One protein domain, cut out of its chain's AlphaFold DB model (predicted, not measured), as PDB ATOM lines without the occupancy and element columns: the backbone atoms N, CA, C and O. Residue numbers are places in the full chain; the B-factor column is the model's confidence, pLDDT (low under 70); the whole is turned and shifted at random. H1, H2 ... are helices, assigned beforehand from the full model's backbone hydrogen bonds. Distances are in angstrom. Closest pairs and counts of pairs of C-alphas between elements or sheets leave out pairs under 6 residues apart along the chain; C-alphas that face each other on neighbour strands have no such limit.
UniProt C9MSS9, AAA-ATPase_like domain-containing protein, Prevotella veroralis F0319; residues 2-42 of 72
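What this domain is: This is residues 2 to 42 of the 72 residues of the protein "AAA-ATPase_like domain-containing protein" of Prevotella veroralis F0319 (UniProt C9MSS9). The printed part has little regular structure: a small head, with helix H1 and the looped residues 2 to 9 beside it, from which a long arm sticks out, residues 22 to 42. The longer helix H2 lies in this arm, and beyond it residues 34 to 42 fold back. The 41 printed residues hold H1, then H2, and no named strand; the class is all helix, with 16 residues in named elements. The whole is only just extended, close to loose, with a radius of gyration of the C-alphas of 14.0 A and spans of 39 by 18 by 15 A.

How they stand to each other: H2, residues 24 to 33, stands free. H1, residues 10 to 15, is apart from H2, with no C-alpha of one within 8 A of the other. In H1 and H2 every O i to N i+4 pair is within hydrogen-bond range.

Where its parts are: H2 measures 14.1 A from C-alpha 24 to C-alpha 33 at (46.760, 64.530, 10.489). H1 measures 8.7 A from C-alpha 10 at (18.080, 66.075, 12.654) to C-alpha 15.

The domain as a whole: The C-alphas farthest apart, of Gln 15 and Lys 35, are 39.5 A apart. The printed part has no cut; the H1 to H2 link is short. Residues 34 to 42 are under pLDDT 70.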
ATOM      1  N   LYS A   2      17.264  80.163   7.578       77.25
ATOM      2  CA  LYS A   2      16.813  79.662   8.892       77.25
ATOM      3  C   LYS A   2      17.882  78.742   9.486       77.25
ATOM      4  O   LYS A   2      18.236  77.734   8.876       77.25
ATOM      5  N   TYR A   3      18.424  79.117  10.644       80.12
ATOM      6  CA  TYR A   3      19.406  78.311  11.372       80.12
ATOM      7  C   TYR A   3      18.703  77.421  12.401       80.12
ATOM      8  O   TYR A   3      17.749  77.881  13.035       80.12
ATOM      9  N   PRO A   4      19.180  76.186  12.630       80.25
ATOM     10  CA  PRO A   4      18.575  75.250  13.572       80.25
ATOM     11  C   PRO A   4      18.961  75.585  15.023       80.25
ATOM     12  O   PRO A   4      19.573  74.793  15.736       80.25
ATOM     13  N   ILE A   5      18.652  76.799  15.476       78.06
ATOM     14  CA  ILE A   5      18.944  77.245  16.841       78.06
ATOM     15  C   ILE A   5      17.849  76.702  17.760       78.06
ATOM     16  O   ILE A   5      16.673  76.981  17.569       78.06
ATOM     17  N   GLY A   6      18.238  75.896  18.749       80.06
ATOM     18  CA  GLY A   6      17.304  75.261  19.686       80.06
ATOM     19  C   GLY A   6      16.695  73.942  19.191       80.06
ATOM     20  O   GLY A   6      16.134  73.203  19.998       80.06
ATOM     21  N   ILE A   7      16.874  73.589  17.914       80.06
ATOM     22  CA  ILE A   7      16.437  72.308  17.348       80.06
ATOM     23  C   ILE A   7      17.546  71.274  17.557       80.06
ATOM     24  O   ILE A   7      18.661  71.442  17.072       80.06
ATOM     25  N   ARG A   8      17.244  70.202  18.296       75.00
ATOM     26  CA  ARG A   8      18.207  69.125  18.607       75.00
ATOM     27  C   ARG A   8      18.014  67.858  17.767       75.00
ATOM     28  O   ARG A   8      18.855  66.973  17.833       75.00
ATOM     29  N   SER A   9      16.921  67.768  17.005       82.12
ATOM     30  CA  SER A   9      16.605  66.617  16.149       82.12
ATOM     31  C   SER A   9      16.967  66.900  14.694       82.12
ATOM     32  O   SER A   9      16.516  67.897  14.131       82.12
ATOM     33  N   PHE A  10      17.731  65.998  14.074       80.94
ATOM     34  CA  PHE A  10      18.080  66.075  12.654       80.94
ATOM     35  C   PHE A  10      16.865  65.992  11.735       80.94
ATOM     36  O   PHE A  10      16.826  66.681  10.721       80.94
ATOM     37  N   GLU A  11      15.864  65.192  12.094       85.19
ATOM     38  CA  GLU A  11      14.635  65.050  11.312       85.19
ATOM     39  C   GLU A  11      13.933  66.401  11.149       85.19
ATOM     40  O   GLU A  11      13.599  66.818  10.041       85.19
ATOM     41  N   ARG A  12      13.828  67.146  12.251       82.69
ATOM     42  CA  ARG A  12      13.198  68.465  12.268       82.69
ATOM     43  C   ARG A  12      14.012  69.503  11.499       82.69
ATOM     44  O   ARG A  12      13.437  70.343  10.826       82.69
ATOM     45  N   ILE A  13      15.344  69.406  11.516       86.00
ATOM     46  CA  ILE A  13      16.226  70.249  10.687       86.00
ATOM     47  C   ILE A  13      15.969  70.007   9.189       86.00
ATOM     48  O   ILE A  13      15.914  70.976   8.428       86.00
ATOM     49  N   ARG A  14      15.779  68.742   8.775       83.38
ATOM     50  CA  ARG A  14      15.454  68.373   7.384       83.38
ATOM     51  C   ARG A  14      14.060  68.869   6.987       83.38
ATOM     52  O   ARG A  14      13.916  69.482   5.932       83.38
ATOM     53  N   GLN A  15      13.059  68.645   7.841       87.50
ATOM     54  CA  GLN A  15      11.671  69.064   7.609       87.50
ATOM     55  C   GLN A  15      11.530  70.592   7.559       87.50
ATOM     56  O   GLN A  15      10.935  71.126   6.626       87.50
ATOM     57  N   ASP A  16      12.157  71.312   8.494       84.00
ATOM     58  CA  ASP A  16      12.101  72.777   8.587       84.00
ATOM     59  C   ASP A  16      13.028  73.491   7.580       84.00
ATOM     60  O   ASP A  16      13.215  74.710   7.680       84.00
ATOM     61  N   ARG A  17      13.636  72.751   6.634       81.88
ATOM     62  CA  ARG A  17      14.592  73.241   5.618       81.88
ATOM     63  C   ARG A  17      15.649  74.183   6.208       81.88
ATOM     64  O   ARG A  17      15.975  75.230   5.645       81.88
ATOM     65  N   CYS A  18      16.152  73.828   7.387       83.62
ATOM     66  CA  CYS A  18      17.157  74.610   8.088       83.62
ATOM     67  C   CYS A  18      18.546  74.357   7.501       83.62
ATOM     68  O   CYS A  18      18.876  73.253   7.070       83.62
ATOM     69  N   ILE A  19      19.391  75.385   7.529       80.44
ATOM     70  CA  ILE A  19      20.767  75.273   7.049       80.44
ATOM     71  C   ILE A  19      21.593  74.546   8.108       80.44
ATOM     72  O   ILE A  19      21.816  75.070   9.202       80.44
ATOM     73  N   TYR A  20      22.057  73.344   7.771       80.06
ATOM     74  CA  TYR A  20      22.971  72.559   8.591       80.06
ATOM     75  C   TYR A  20      24.363  72.552   7.959       80.06
ATOM     76  O   TYR A  20      24.522  72.184   6.798       80.06
ATOM     77  N   VAL A  21      25.373  72.957   8.728       78.19
ATOM     78  CA  VAL A  21      26.771  72.935   8.284       78.19
ATOM     79  C   VAL A  21      27.427  71.675   8.832       78.19
ATOM     80  O   VAL A  21      27.668  71.572  10.036       78.19
ATOM     81  N   ASN A  22      27.722  70.724   7.949       78.88
ATOM     82  CA  ASN A  22      28.488  69.532   8.286       78.88
ATOM     83  C   ASN A  22      29.985  69.884   8.304       78.88
ATOM     84  O   ASN A  22      30.515  70.299   7.281       78.88
ATOM     85  N   LYS A  23      30.645  69.740   9.462       75.81
ATOM     86  CA  LYS A  23      32.098  69.962   9.626       75.81
ATOM     87  C   LYS A  23      32.870  68.679   9.956       75.81
ATOM     88  O   LYS A  23      33.997  68.724  10.451       75.81
ATOM     89  N   THR A  24      32.230  67.522   9.787       76.31
ATOM     90  CA  THR A  24      32.791  66.225  10.185       76.31
ATOM     91  C   THR A  24      34.091  65.933   9.439       76.31
ATOM     92  O   THR A  24      35.034  65.422  10.033       76.31
ATOM     93  N   ARG A  25      34.185  66.330   8.165       76.31
ATOM     94  CA  ARG A  25      35.378  66.129   7.332       76.31
ATOM     95  C   ARG A  25      36.578  66.933   7.833       76.31
ATOM     96  O   ARG A  25      37.691  66.422   7.883       76.31
ATOM     97  N   GLU A  26      36.367  68.185   8.206       76.00
ATOM     98  CA  GLU A  26      37.397  69.077   8.729       76.00
ATOM     99  C   GLU A  26      37.902  68.574  10.084       76.00
ATOM    100  O   GLU A  26      39.105  68.555  10.334       76.00
ATOM    101  N   ILE A  27      36.992  68.086  10.932       74.94
ATOM    102  CA  ILE A  27      37.332  67.480  12.226       74.94
ATOM    103  C   ILE A  27      38.091  66.164  12.044       74.94
ATOM    104  O   ILE A  27      39.062  65.923  12.762       74.94
ATOM    105  N   TYR A  28      37.698  65.332  11.080       75.25
ATOM    106  CA  TYR A  28      38.413  64.107  10.724       75.25
ATOM    107  C   TYR A  28      39.846  64.412  10.280       75.25
ATOM    108  O   TYR A  28      40.795  63.825  10.798       75.25
ATOM    109  N   TRP A  29      40.023  65.401   9.397       76.25
ATOM    110  CA  TRP A  29      41.349  65.837   8.963       76.25
ATOM    111  C   TRP A  29      42.208  66.340  10.123       76.25
ATOM    112  O   TRP A  29      43.363  65.931  10.238       76.25
ATOM    113  N   LEU A  30      41.648  67.176  11.003       72.69
ATOM    114  CA  LEU A  30      42.340  67.634  12.210       72.69
ATOM    115  C   LEU A  30      42.719  66.452  13.112       72.69
ATOM    116  O   LEU A  30      43.839  66.375  13.602       72.69
ATOM    117  N   THR A  31      41.828  65.484  13.296       71.44
ATOM    118  CA  THR A  31      42.076  64.355  14.204       71.44
ATOM    119  C   THR A  31      43.111  63.373  13.650       71.44
ATOM    120  O   THR A  31      43.946  62.895  14.415       71.44
ATOM    121  N   CYS A  32      43.090  63.080  12.345       70.81
ATOM    122  CA  CYS A  32      43.999  62.101  11.740       70.81
ATOM    123  C   CYS A  32      45.368  62.678  11.339       70.81
ATOM    124  O   CYS A  32      46.341  61.927  11.331       70.81
ATOM    125  N   LYS A  33      45.486  63.970  10.989       70.69
ATOM    126  CA  LYS A  33      46.760  64.530  10.489       70.69
ATOM    127  C   LYS A  33      47.606  65.279  11.511       70.69
ATOM    128  O   LYS A  33      48.818  65.347  11.315       70.69
ATOM    129  N   GLY A  34      47.032  65.882  12.550       64.50
ATOM    130  CA  GLY A  34      47.845  66.683  13.467       64.50
ATOM    131  C   GLY A  34      48.193  65.980  14.768       64.50
ATOM    132  O   GLY A  34      47.448  65.163  15.303       64.50
ATOM    133  N   LYS A  35      49.380  66.318  15.272       57.62
ATOM    134  CA  LYS A  35      49.974  65.691  16.456       57.62
ATOM    135  C   LYS A  35      49.358  66.225  17.756       57.62
ATOM    136  O   LYS A  35      49.047  65.434  18.643       57.62
ATOM    137  N   TYR A  36      49.115  67.537  17.844       61.50
ATOM    138  CA  TYR A  36      48.527  68.201  19.013       61.50
ATOM    139  C   TYR A  36      47.676  69.403  18.583       61.50
ATOM    140  O   TYR A  36      48.164  70.270  17.863       61.50
ATOM    141  N   TYR A  37      46.426  69.470  19.050       63.97
ATOM    142  CA  TYR A  37      45.543  70.628  18.882       63.97
ATOM    143  C   TYR A  37      44.872  70.967  20.210       63.97
ATOM    144  O   TYR A  37      44.297  70.089  20.855       63.97
ATOM    145  N   PHE A  38      44.897  72.246  20.584       59.97
ATOM    146  CA  PHE A  38      44.015  72.782  21.616       59.97
ATOM    147  C   PHE A  38      42.683  73.140  20.954       59.97
ATOM    148  O   PHE A  38      42.588  74.117  20.216       59.97
ATOM    149  N   LEU A  39      41.668  72.301  21.164       62.28
ATOM    150  CA  LEU A  39      40.305  72.588  20.733       62.28
ATOM    151  C   LEU A  39      39.557  73.214  21.905       62.28
ATOM    152  O   LEU A  39      39.196  72.512  22.854       62.28
ATOM    153  N   ASP A  40      39.291  74.516  21.827       60.34
ATOM    154  CA  ASP A  40      38.317  75.134  22.722       60.34
ATOM    155  C   ASP A  40      36.983  74.422  22.537       60.34
ATOM    156  O   ASP A  40      36.470  74.350  21.419       60.34
ATOM    157  N   ARG A  41      36.451  73.852  23.629       58.66
ATOM    158  CA  ARG A  41      35.206  73.067  23.671       58.66
ATOM    159  C   ARG A  41      34.115  73.802  22.882       58.66
ATOM    160  O   ARG A  41      33.492  74.722  23.424       58.66
ATOM    161  N   PRO A  42      33.815  73.403  21.634       58.03
ATOM    162  CA  PRO A  42      32.901  74.175  20.822       58.03
ATOM    163  C   PRO A  42      31.494  73.903  21.348       58.03
ATOM    164  O   PRO A  42      30.944  72.820  21.170       58.03
TER     165      PRO A  42